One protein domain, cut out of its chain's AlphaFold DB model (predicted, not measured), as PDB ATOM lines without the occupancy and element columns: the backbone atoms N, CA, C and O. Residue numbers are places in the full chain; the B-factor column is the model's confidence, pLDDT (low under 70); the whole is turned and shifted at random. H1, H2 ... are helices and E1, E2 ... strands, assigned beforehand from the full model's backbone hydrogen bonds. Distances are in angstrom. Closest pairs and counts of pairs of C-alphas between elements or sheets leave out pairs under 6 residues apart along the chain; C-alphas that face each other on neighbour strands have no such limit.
ATOM      1  N   LEU A 110      59.378   6.349  96.086       84.81
ATOM      2  CA  LEU A 110      58.186   6.697  96.869       84.81
ATOM      3  C   LEU A 110      58.231   8.131  97.418       84.81
ATOM      4  O   LEU A 110      57.201   8.791  97.482       84.81
ATOM      5  N   GLU A 111      59.416   8.629  97.770       87.31
ATOM      6  CA  GLU A 111      59.587  10.013  98.220       87.31
ATOM      7  C   GLU A 111      59.553  10.984  97.037       87.31
ATOM      8  O   GLU A 111      58.907  12.024  97.119       87.31
ATOM      9  N   MET A 112      60.157  10.622  95.897       86.19
ATOM     10  CA  MET A 112      60.063  11.427  94.672       86.19
ATOM     11  C   MET A 112      58.618  11.582  94.195       86.19
ATOM     12  O   MET A 112      58.257  12.654  93.717       86.19
ATOM     13  N   ARG A 113      57.755  10.576  94.388       85.69
ATOM     14  CA  ARG A 113      56.325  10.691  94.064       85.69
ATOM     15  C   ARG A 113      55.661  11.886  94.752       85.69
ATOM     16  O   ARG A 113      54.826  12.529  94.131       85.69
ATOM     17  N   LYS A 114      56.062  12.226  95.981       87.19
ATOM     18  CA  LYS A 114      55.499  13.362  96.731       87.19
ATOM     19  C   LYS A 114      55.817  14.720  96.095       87.19
ATOM     20  O   LYS A 114      55.107  15.683  96.346       87.19
ATOM     21  N   SER A 115      56.870  14.797  95.279       85.12
ATOM     22  CA  SER A 115      57.212  16.005  94.515       85.12
ATOM     23  C   SER A 115      56.478  16.125  93.179       85.12
ATOM     24  O   SER A 115      56.578  17.164  92.529       85.12
ATOM     25  N   VAL A 116      55.753  15.089  92.747       86.12
ATOM     26  CA  VAL A 116      54.974  15.150  91.510       86.12
ATOM     27  C   VAL A 116      53.650  15.833  91.808       86.12
ATOM     28  O   VAL A 116      52.894  15.392  92.672       86.12
ATOM     29  N   ARG A 117      53.367  16.915  91.083       86.25
ATOM     30  CA  ARG A 117      52.130  17.674  91.249       86.25
ATOM     31  C   ARG A 117      50.929  16.802  90.854       86.25
ATOM     32  O   ARG A 117      50.918  16.282  89.731       86.25
ATOM     33  N   PRO A 118      49.924  16.631  91.727       88.69
ATOM     34  CA  PRO A 118      48.652  16.060  91.324       88.69
ATOM     35  C   PRO A 118      47.870  17.089  90.502       88.69
ATOM     36  O   PRO A 118      47.797  18.266  90.859       88.69
ATOM     37  N   LEU A 119      47.291  16.639  89.400       88.81
ATOM     38  CA  LEU A 119      46.362  17.405  88.590       88.81
ATOM     39  C   LEU A 119      44.940  17.091  89.059       88.81
ATOM     40  O   LEU A 119      44.590  15.916  89.188       88.81
ATOM     41  N   SER A 120      44.145  18.132  89.328       91.12
ATOM     42  CA  SER A 120      42.733  17.961  89.685       91.12
ATOM     43  C   SER A 120      41.941  17.411  88.501       91.12
ATOM     44  O   SER A 120      42.390  17.483  87.352       91.12
ATOM     45  N   GLU A 121      40.745  16.892  88.760       90.75
ATOM     46  CA  GLU A 121      39.865  16.407  87.700       90.75
ATOM     47  C   GLU A 121      39.528  17.520  86.693       90.75
ATOM     48  O   GLU A 121      39.610  17.310  85.482       90.75
ATOM     49  N   GLU A 122      39.226  18.727  87.173       93.00
ATOM     50  CA  GLU A 122      38.943  19.902  86.342       93.00
ATOM     51  C   GLU A 122      40.166  20.300  85.514       93.00
ATOM     52  O   GLU A 122      40.050  20.551  84.313       93.00
ATOM     53  N   GLY A 123      41.351  20.313  86.137       90.00
ATOM     54  CA  GLY A 123      42.612  20.582  85.450       90.00
ATOM     55  C   GLY A 123      42.902  19.546  84.364       90.00
ATOM     56  O   GLY A 123      43.304  19.900  83.256       90.00
ATOM     57  N   GLY A 124      42.631  18.271  84.653       89.88
ATOM     58  CA  GLY A 124      42.758  17.167  83.709       89.88
ATOM     59  C   GLY A 124      41.803  17.303  82.527       89.88
ATOM     60  O   GLY A 124      42.244  17.218  81.383       89.88
ATOM     61  N   LYS A 125      40.518  17.578  82.785       90.75
ATOM     62  CA  LYS A 125      39.505  17.799  81.740       90.75
ATOM     63  C   LYS A 125      39.890  18.955  80.826       90.75
ATOM     64  O   LYS A 125      39.889  18.780  79.609       90.75
ATOM     65  N   LYS A 126      40.272  20.096  81.404       91.00
ATOM     66  CA  LYS A 126      40.696  21.275  80.644       91.00
ATOM     67  C   LYS A 126      41.900  20.964  79.757       91.00
ATOM     68  O   LYS A 126      41.869  21.224  78.563       91.00
ATOM     69  N   MET A 127      42.929  20.328  80.313       88.88
ATOM     70  CA  MET A 127      44.121  19.958  79.551       88.88
ATOM     71  C   MET A 127      43.799  18.991  78.399       88.88
ATOM     72  O   MET A 127      44.321  19.159  77.297       88.88
ATOM     73  N   VAL A 128      42.920  18.004  78.614       89.12
ATOM     74  CA  VAL A 128      42.477  17.097  77.542       89.12
ATOM     75  C   VAL A 128      41.742  17.870  76.444       89.12
ATOM     76  O   VAL A 128      42.029  17.653  75.267       89.12
ATOM     77  N   GLN A 129      40.834  18.780  76.810       89.00
ATOM     78  CA  GLN A 129      40.115  19.634  75.858       89.00
ATOM     79  C   GLN A 129      41.077  20.493  75.033       89.00
ATOM     80  O   GLN A 129      40.987  20.488  73.807       89.00
ATOM     81  N   ASP A 130      42.037  21.153  75.685       87.88
ATOM     82  CA  ASP A 130      43.033  22.004  75.029       87.88
ATOM     83  C   ASP A 130      43.882  21.203  74.024       87.88
ATOM     84  O   ASP A 130      44.134  21.655  72.907       87.88
ATOM     85  N   LEU A 131      44.305  19.985  74.382       86.00
ATOM     86  CA  LEU A 131      45.071  19.120  73.479       86.00
ATOM     87  C   LEU A 131      44.260  18.662  72.267       86.00
ATOM     88  O   LEU A 131      44.768  18.698  71.147       86.00
ATOM     89  N   LEU A 132      43.016  18.234  72.486       84.50
ATOM     90  CA  LEU A 132      42.132  17.800  71.407       84.50
ATOM     91  C   LEU A 132      41.825  18.960  70.457       84.50
ATOM     92  O   LEU A 132      41.912  18.789  69.241       84.50
ATOM     93  N   TRP A 133      41.549  20.150  70.993       84.06
ATOM     94  CA  TRP A 133      41.287  21.346  70.196       84.06
ATOM     95  C   TRP A 133      42.497  21.752  69.352       84.06
ATOM     96  O   TRP A 133      42.379  21.937  68.141       84.06
ATOM     97  N   ASN A 134      43.683  21.812  69.961       79.56
ATOM     98  CA  ASN A 134      44.917  22.137  69.247       79.56
ATOM     99  C   ASN A 134      45.237  21.107  68.156       79.56
ATOM    100  O   ASN A 134      45.672  21.485  67.071       79.56
ATOM    101  N   SER A 135      44.986  19.818  68.411       74.88
ATOM    102  CA  SER A 135      45.159  18.775  67.394       74.88
ATOM    103  C   SER A 135      44.211  18.961  66.204       74.88
ATOM    104  O   SER A 135      44.633  18.811  65.060       74.88
ATOM    105  N   ALA A 136      42.958  19.356  66.456       71.62
ATOM    106  CA  ALA A 136      41.959  19.592  65.419       71.62
ATOM    107  C   ALA A 136      42.280  20.835  64.573       71.62
ATOM    108  O   ALA A 136      42.164  20.782  63.351       71.62
ATOM    109  N   LEU A 137      42.741  21.923  65.202       68.12
ATOM    110  CA  LEU A 137      43.176  23.140  64.503       68.12
ATOM    111  C   LEU A 137      44.413  22.919  63.623       68.12
ATOM    112  O   LEU A 137      44.539  23.534  62.569       68.12
ATOM    113  N   MET A 138      45.345  22.063  64.047       64.38
ATOM    114  CA  MET A 138      46.536  21.747  63.249       64.38
ATOM    115  C   MET A 138      46.198  20.840  62.055       64.38
ATOM    116  O   MET A 138      46.844  20.938  61.020       64.38
ATOM    117  N   ALA A 139      45.174  19.989  62.177       61.31
ATOM    118  CA  ALA A 139      44.743  19.070  61.124       61.31
ATOM    119  C   ALA A 139      43.917  19.731  59.999       61.31
ATOM    120  O   ALA A 139      43.675  19.097  58.977       61.31
ATOM    121  N   SER A 140      43.469  20.983  60.162       56.06
ATOM    122  CA  SER A 140      42.689  21.706  59.143       56.06
ATOM    123  C   SER A 140      43.538  22.417  58.075       56.06
ATOM    124  O   SER A 140      42.990  23.172  57.277       56.06
ATOM    125  N   ASN A 150      44.078  10.318  68.967       62.62
ATOM    126  CA  ASN A 150      43.355  10.848  70.136       62.62
ATOM    127  C   ASN A 150      42.998   9.742  71.158       62.62
ATOM    128  O   ASN A 150      42.107   9.879  71.990       62.62
ATOM    129  N   LYS A 151      43.682   8.601  71.071       71.38
ATOM    130  CA  LYS A 151      43.542   7.409  71.880       71.38
ATOM    131  C   LYS A 151      44.605   7.472  72.967       71.38
ATOM    132  O   LYS A 151      45.801   7.423  72.688       71.38
ATOM    133  N   CYS A 152      44.162   7.542  74.213       83.25
ATOM    134  CA  CYS A 152      45.023   7.309  75.362       83.25
ATOM    135  C   CYS A 152      44.970   5.819  75.708       83.25
ATOM    136  O   CYS A 152      43.898   5.284  75.996       83.25
ATOM    137  N   ARG A 153      46.110   5.126  75.654       90.44
ATOM    138  CA  ARG A 153      46.200   3.730  76.093       90.44
ATOM    139  C   ARG A 153      46.444   3.689  77.597       90.44
ATOM    140  O   ARG A 153      47.279   4.424  78.115       90.44
ATOM    141  N   LEU A 154      45.796   2.743  78.275       94.31
ATOM    142  CA  LEU A 154      46.050   2.437  79.692       94.31
ATOM    143  C   LEU A 154      47.320   1.593  79.909       94.31
ATOM    144  O   LEU A 154      47.629   1.209  81.038       94.31
ATOM    145  N   ILE A 155      48.038   1.291  78.826       95.44
ATOM    146  CA  ILE A 155      49.313   0.576  78.823       95.44
ATOM    147  C   ILE A 155      50.447   1.594  78.737       95.44
ATOM    148  O   ILE A 155      50.437   2.486  77.887       95.44
ATOM    149  N   CYS A 156      51.426   1.451  79.621       94.44
ATOM    150  CA  CYS A 156      52.598   2.297  79.703       94.44
ATOM    151  C   CYS A 156      53.487   2.062  78.474       94.44
ATOM    152  O   CYS A 156      53.899   0.925  78.243       94.44
ATOM    153  N   PRO A 157      53.867   3.105  77.718       92.44
ATOM    154  CA  PRO A 157      54.769   2.946  76.578       92.44
ATOM    155  C   PRO A 157      56.207   2.581  76.986       92.44
ATOM    156  O   PRO A 157      56.999   2.230  76.123       92.44
ATOM    157  N   LEU A 158      56.559   2.694  78.275       91.88
ATOM    158  CA  LEU A 158      57.906   2.406  78.783       91.88
ATOM    159  C   LEU A 158      58.078   0.949  79.220       91.88
ATOM    160  O   LEU A 158      59.149   0.383  79.045       91.88
ATOM    161  N   THR A 159      57.044   0.370  79.830       94.12
ATOM    162  CA  THR A 159      57.086  -0.997  80.377       94.12
ATOM    163  C   THR A 159      56.246  -1.976  79.581       94.12
ATOM    164  O   THR A 159      56.399  -3.175  79.759       94.12
ATOM    165  N   HIS A 160      55.356  -1.485  78.714       94.62
ATOM    166  CA  HIS A 160      54.330  -2.279  78.037       94.62
ATOM    167  C   HIS A 160      53.353  -2.987  78.997       94.62
ATOM    168  O   HIS A 160      52.643  -3.905  78.600       94.62
ATOM    169  N   GLU A 161      53.251  -2.505  80.240       96.38
ATOM    170  CA  GLU A 161      52.339  -3.001  81.281       96.38
ATOM    171  C   GLU A 161      51.249  -1.972  81.614       96.38
ATOM    172  O   GLU A 161      51.310  -0.819  81.183       96.38
ATOM    173  N   ARG A 162      50.242  -2.360  82.405       97.06
ATOM    174  CA  ARG A 162      49.190  -1.434  82.853       97.06
ATOM    175  C   ARG A 162      49.787  -0.290  83.681       97.06
ATOM    176  O   ARG A 162      50.560  -0.518  84.603       97.06
ATOM    177  N   ILE A 163      49.388   0.942  83.372       95.94
ATOM    178  CA  ILE A 163      49.800   2.126  84.132       95.94
ATOM    179  C   ILE A 163      49.177   2.074  85.533       95.94
ATOM    180  O   ILE A 163      47.957   1.953  85.657       95.94
ATOM    181  N   HIS A 164      50.000   2.217  86.574       93.94
ATOM    182  CA  HIS A 164      49.537   2.300  87.962       93.94
ATOM    183  C   HIS A 164      49.430   3.744  88.438       93.94
ATOM    184  O   HIS A 164      48.448   4.117  89.074       93.94
ATOM    185  N   THR A 165      50.445   4.563  88.156       92.38
ATOM    186  CA  THR A 165      50.427   6.000  88.465       92.38
ATOM    187  C   THR A 165      50.629   6.787  87.171       92.38
ATOM    188  O   THR A 165      51.779   6.949  86.749       92.38
ATOM    189  N   PRO A 166      49.541   7.238  86.516       92.81
ATOM    190  CA  PRO A 166      49.616   7.937  85.240       92.81
ATOM    191  C   PRO A 166      50.245   9.313  85.410       92.81
ATOM    192  O   PRO A 166      49.761  10.158  86.166       92.81
ATOM    193  N   VAL A 167      51.323   9.536  84.667       91.56
ATOM    194  CA  VAL A 167      52.023  10.813  84.617       91.56
ATOM    195  C   VAL A 167      52.323  11.227  83.185       91.56
ATOM    196  O   VAL A 167      52.368  10.407  82.263       91.56
ATOM    197  N   ARG A 168      52.533  12.526  83.002       88.50
ATOM    198  CA  ARG A 168      52.876  13.160  81.726       88.50
ATOM    199  C   ARG A 168      53.779  14.352  81.973       88.50
ATOM    200  O   ARG A 168      53.849  14.844  83.091       88.50
ATOM    201  N   GLY A 169      54.418  14.865  80.928       86.19
ATOM    202  CA  GLY A 169      55.002  16.195  81.024       86.19
ATOM    203  C   GLY A 169      53.910  17.273  81.077       86.19
ATOM    204  O   GLY A 169      52.962  17.210  80.292       86.19
ATOM    205  N   GLU A 170      54.059  18.283  81.932       83.56
ATOM    206  CA  GLU A 170      53.194  19.472  82.032       83.56
ATOM    207  C   GLU A 170      52.996  20.116  80.652       83.56
ATOM    208  O   GLU A 170      51.898  20.454  80.229       83.56
ATOM    209  N   ARG A 171      54.086  20.201  79.887       82.19
ATOM    210  CA  ARG A 171      54.137  20.842  78.569       82.19
ATOM    211  C   ARG A 171      54.158  19.842  77.405       82.19
ATOM    212  O   ARG A 171      54.575  20.204  76.306       82.19
ATOM    213  N   CYS A 172      53.812  18.576  77.639       83.19
ATOM    214  CA  CYS A 172      53.678  17.600  76.556       83.19
ATOM    215  C   CYS A 172      52.481  17.956  75.659       83.19
ATOM    216  O   CYS A 172      51.426  18.328  76.158       83.19
ATOM    217  N   ALA A 173      52.609  17.784  74.343       83.12
ATOM    218  CA  ALA A 173      51.518  18.023  73.387       83.12
ATOM    219  C   ALA A 173      50.730  16.742  73.030       83.12
ATOM    220  O   ALA A 173      50.023  16.702  72.033       83.12
ATOM    221  N   HIS A 174      50.867  15.676  73.822       84.31
ATOM    222  CA  HIS A 174      50.229  14.378  73.584       84.31
ATOM    223  C   HIS A 174      49.328  13.973  74.756       84.31
ATOM    224  O   HIS A 174      49.565  14.381  75.892       84.31
ATOM    225  N   LEU A 175      48.322  13.130  74.499       86.94
ATOM    226  CA  LEU A 175      47.426  12.589  75.535       86.94
ATOM    227  C   LEU A 175      48.024  11.393  76.291       86.94
ATOM    228  O   LEU A 175      47.723  11.201  77.467       86.94
ATOM    229  N   GLN A 176      48.874  10.595  75.637       90.00
ATOM    230  CA  GLN A 176      49.414   9.358  76.210       90.00
ATOM    231  C   GLN A 176      50.211   9.627  77.496       90.00
ATOM    232  O   GLN A 176      51.161  10.411  77.494       90.00
ATOM    233  N   CYS A 177      49.843   8.937  78.575       92.25
ATOM    234  CA  CYS A 177      50.578   8.939  79.838       92.25
ATOM    235  C   CYS A 177      51.588   7.784  79.895       92.25
ATOM    236  O   CYS A 177      51.529   6.835  79.111       92.25
ATOM    237  N   PHE A 178      52.494   7.848  80.861       93.19
ATOM    238  CA  PHE A 178      53.391   6.756  81.223       93.19
ATOM    239  C   PHE A 178      53.350   6.522  82.733       93.19
ATOM    240  O   PHE A 178      52.814   7.337  83.481       93.19
ATOM    241  N   ASP A 179      53.876   5.385  83.179       93.94
ATOM    242  CA  ASP A 179      53.928   5.062  84.600       93.94
ATOM    243  C   ASP A 179      55.064   5.817  85.307       93.94
ATOM    244  O   ASP A 179      56.207   5.848  84.838       93.94
ATOM    245  N   LEU A 180      54.744   6.426  86.452       92.50
ATOM    246  CA  LEU A 180      55.693   7.223  87.228       92.50
ATOM    247  C   LEU A 180      56.899   6.416  87.709       92.50
ATOM    248  O   LEU A 180      58.032   6.895  87.621       92.50
ATOM    249  N   LYS A 181      56.670   5.208  88.242       92.50
ATOM    250  CA  LYS A 181      57.744   4.373  88.788       92.50
ATOM    251  C   LYS A 181      58.705   3.996  87.667       92.50
ATOM    252  O   LYS A 181      59.907   4.215  87.807       92.50
ATOM    253  N   ALA A 182      58.159   3.542  86.540       92.56
ATOM    254  CA  ALA A 182      58.939   3.209  85.355       92.56
ATOM    255  C   ALA A 182      59.791   4.389  84.870       92.56
ATOM    256  O   ALA A 182      60.991   4.248  84.631       92.56
ATOM    257  N   TYR A 183      59.192   5.578  84.776       91.81
ATOM    258  CA  TYR A 183      59.904   6.774  84.345       91.81
ATOM    259  C   TYR A 183      61.072   7.128  85.274       91.81
ATOM    260  O   TYR A 183      62.176   7.420  84.804       91.81
ATOM    261  N   ILE A 184      60.850   7.097  86.590       91.00
ATOM    262  CA  ILE A 184      61.894   7.388  87.577       91.00
ATOM    263  C   ILE A 184      63.023   6.354  87.491       91.00
ATOM    264  O   ILE A 184      64.197   6.728  87.513       91.00
ATOM    265  N   GLU A 185      62.696   5.067  87.380       90.38
ATOM    266  CA  GLU A 185      63.683   3.984  87.312       90.38
ATOM    267  C   GLU A 185      64.548   4.069  86.050       90.38
ATOM    268  O   GLU A 185      65.777   3.989  86.140       90.38
ATOM    269  N   ILE A 186      63.939   4.330  84.889       90.56
ATOM    270  CA  ILE A 186      64.665   4.544  83.631       90.56
ATOM    271  C   ILE A 186      65.623   5.730  83.764       90.56
ATOM    272  O   ILE A 186      66.805   5.615  83.440       90.56
ATOM    273  N   ASN A 187      65.156   6.859  84.304       89.81
ATOM    274  CA  ASN A 187      66.000   8.038  84.493       89.81
ATOM    275  C   ASN A 187      67.123   7.807  85.508       89.81
ATOM    276  O   ASN A 187      68.249   8.261  85.304       89.81
ATOM    277  N   LYS A 188      66.860   7.058  86.579       88.62
ATOM    278  CA  LYS A 188      67.878   6.673  87.564       88.62
ATOM    279  C   LYS A 188      68.993   5.833  86.934       88.62
ATOM    280  O   LYS A 188      70.163   6.036  87.272       88.62
ATOM    281  N   ASN A 189      68.642   4.928  86.022       89.31
ATOM    282  CA  ASN A 189      69.567   3.965  85.418       89.31
ATOM    283  C   ASN A 189      70.187   4.449  84.096       89.31
ATOM    284  O   ASN A 189      71.150   3.859  83.612       89.31
ATOM    285  N   MET A 190      69.694   5.547  83.521       89.69
ATOM    286  CA  MET A 190      70.202   6.093  82.264       89.69
ATOM    287  C   MET A 190      71.685   6.478  82.373       89.69
ATOM    288  O   MET A 190      72.069   7.333  83.177       89.69
ATOM    289  N   ALA A 191      72.524   5.887  81.518       89.00
ATOM    290  CA  ALA A 191      73.965   6.157  81.489       89.00
ATOM    291  C   ALA A 191      74.302   7.590  81.034       89.00
ATOM    292  O   ALA A 191      75.302   8.165  81.455       89.00
ATOM    293  N   ALA A 192      73.471   8.186  80.177       90.19
ATOM    294  CA  ALA A 192      73.612   9.576  79.760       90.19
ATOM    295  C   ALA A 192      73.094  10.521  80.861       90.19
ATOM    296  O   ALA A 192      71.963  10.990  80.797       90.19
ATOM    297  N   PHE A 193      73.919  10.799  81.876       91.75
ATOM    298  CA  PHE A 193      73.535  11.604  83.046       91.75
ATOM    299  C   PHE A 193      72.911  12.960  82.675       91.75
ATOM    300  O   PHE A 193      71.827  13.287  83.143       91.75
ATOM    301  N   ASN A 194      73.538  13.691  81.751       90.75
ATOM    302  CA  ASN A 194      73.056  14.988  81.252       90.75
ATOM    303  C   ASN A 194      71.778  14.914  80.394       90.75
ATOM    304  O   ASN A 194      71.288  15.942  79.937       90.75
ATOM    305  N   LYS A 195      71.270  13.712  80.111       87.31
ATOM    306  CA  LYS A 195      70.001  13.479  79.407       87.31
ATOM    307  C   LYS A 195      68.925  12.909  80.332       87.31
ATOM    308  O   LYS A 195      67.832  12.601  79.877       87.31
ATOM    309  N   ARG A 196      69.211  12.762  81.628       87.25
ATOM    310  CA  ARG A 196      68.198  12.376  82.613       87.25
ATOM    311  C   ARG A 196      67.193  13.504  82.800       87.25
ATOM    312  O   ARG A 196      67.527  14.675  82.656       87.25
ATOM    313  N   TRP A 197      65.980  13.128  83.184       78.50
ATOM    314  CA  TRP A 197      64.865  14.005  83.544       78.50
ATOM    315  C   TRP A 197      64.364  14.912  82.426       78.50
ATOM    316  O   TRP A 197      63.424  15.677  82.631       78.50
ATOM    317  N   THR A 198      64.906  14.779  81.221       69.69
ATOM    318  CA  THR A 198      64.169  15.164  80.032       69.69
ATOM    319  C   THR A 198      63.073  14.124  79.867       69.69
ATOM    320  O   THR A 198      63.379  12.934  79.744       69.69
ATOM    321  N   ALA A 199      61.802  14.541  79.837       54.28
ATOM    322  CA  ALA A 199      60.767  13.671  79.284       54.28
ATOM    323  C   ALA A 199      61.261  13.142  77.921       54.28
ATOM    324  O   ALA A 199      62.126  13.767  77.300       54.28
ATOM    325  N   LEU A 200      60.688  12.062  77.391       51.34
ATOM    326  CA  LEU A 200      60.984  11.656  76.006       51.34
ATOM    327  C   LEU A 200      60.787  12.816  74.993       51.34
ATOM    328  O   LEU A 200      61.340  12.767  73.904       51.34
ATOM    329  N   HIS A 201      60.110  13.898  75.420       44.62
ATOM    330  CA  HIS A 201      59.979  15.192  74.740       44.62
ATOM    331  C   HIS A 201      60.393  16.442  75.584       44.62
ATOM    332  O   HIS A 201      60.042  17.569  75.243       44.62
ATOM    333  N   GLY A 202      61.144  16.284  76.687       36.97
ATOM    334  CA  GLY A 202      61.964  17.348  77.299       36.97
ATOM    335  C   GLY A 202      61.422  18.254  78.424       36.97
ATOM    336  O   GLY A 202      61.964  19.349  78.547       36.97
ATOM    337  N   ARG A 203      60.385  17.927  79.224       50.03
ATOM    338  CA  ARG A 203      59.778  18.908  80.179       50.03
ATOM    339  C   ARG A 203      59.244  18.289  81.501       50.03
ATOM    340  O   ARG A 203      59.082  17.073  81.565       50.03
ATOM    341  N   LEU A 204      59.017  19.137  82.528       49.44
ATOM    342  CA  LEU A 204      58.526  18.840  83.906       49.44
ATOM    343  C   LEU A 204      57.308  17.906  83.936       49.44
ATOM    344  O   LEU A 204      56.541  17.940  82.986       49.44
ATOM    345  N   ILE A 205      57.114  17.117  85.003       52.09
ATOM    346  CA  ILE A 205      56.141  16.004  85.071       52.09
ATOM    347  C   ILE A 205      54.982  16.314  86.029       52.09
ATOM    348  O   ILE A 205      55.216  16.710  87.167       52.09
ATOM    349  N   GLU A 206      53.754  16.036  85.597       47.12
ATOM    350  CA  GLU A 206      52.518  16.076  86.385       47.12
ATOM    351  C   GLU A 206      51.881  14.679  86.472       47.12
ATOM    352  O   GLU A 206      52.065  13.844  85.581       47.12
ATOM    353  N   SER A 207      51.130  14.418  87.546       49.50
ATOM    354  CA  SER A 207      50.407  13.159  87.789       49.50
ATOM    355  C   SER A 207      48.904  13.362  87.837       49.50
ATOM    356  O   SER A 207      48.449  14.362  88.379       49.50
ATOM    357  N   PHE A 208      48.122  12.406  87.332       41.66
ATOM    358  CA  PHE A 208      46.676  12.393  87.571       41.66
ATOM    359  C   PHE A 208      46.406  11.635  88.868       41.66
ATOM    360  O   PHE A 208      46.777  10.466  88.998       41.66
ATOM    361  N   GLY A 209      45.794  12.313  89.833       36.78
ATOM    362  CA  GLY A 209      45.328  11.703  91.071       36.78
ATOM    363  C   GLY A 209      43.809  11.694  91.091       36.78
ATOM    364  O   GLY A 209      43.196  12.749  90.974       36.78
TER     365      GLY A 209
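Overview. This is residues 110 to 140 and 150 to 209 of the 213 residues of the protein "PIAL2 protein" of Symbiodinium sp. CCMP2592 (UniProt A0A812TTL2). A small three-stranded sheet sits between two helices, the long H2 toward one end of the longest axis and H3 toward the other, each only grazing the sheet, H2 with its residues 121 to 127 and H3 with its residues 180 to 183; residues 189 to 194, of which 189 belongs to H3, stick out. Long loops make up much of the rest. You will find 91 printed residues in the order H1 E1 H2 E2 H3 E3, a mixed sheet E1 E3 E2, and a mixed class of helices and strands, with under half of the residues in named elements. The whole is compact, with a radius of gyration of the C-alphas of 13.7 A, yet elongated, spanning 41 by 25 by 23 A.

Arrangement. Begin at H1, residues 110 to 113, close but not clearly touching H3, residues 180 to 189: C-alphas 113 and 180 are closest, 7.7 A apart. Edge strand E1, residues 117 to 119, is parallel to inner strand E3, residues 205 to 208, with N 119 and O 207 2.8 A apart. H2, residues 121 to 139, grazes the sheet with residues 121 to 127; its closest C-alphas to E3 are Gly 124 and Phe 208, 7.3 A. E2, residues 166 to 169, is antiparallel to E3, with N 206 and O 168 2.8 A apart. H3 grazes the sheet with residues 180 to 183; Val 167 and Leu 180 have the closest C-alphas of E2 and H3, 5.8 A. H2 and H3 are apart. In H2 and H3 every O i to N i+4 pair is within hydrogen-bond range; H1 is too short for one.

Along the chain. Find C-alpha 110 at (58.186, 6.697, 96.869), where H1 begins. H2 runs 27.2 A from C-alpha 121 at (39.865, 16.407, 87.700), and H3 14.4 A. E2 measures 10.7 A; E3 measures 10.4 A and ends at C-alpha 208, (46.676, 12.393, 87.571).

Size, cuts and confidence. C-alphas 111 and 140, the farthest apart, are 44.2 A from each other. Residues 141 to 149 are not printed, and C-alphas 140 and 150 across this cut are 15.5 A apart. The link H3 to E3 is long. Look for pLDDT under 70 at residues 137 to 140, 150 and 198 to 209.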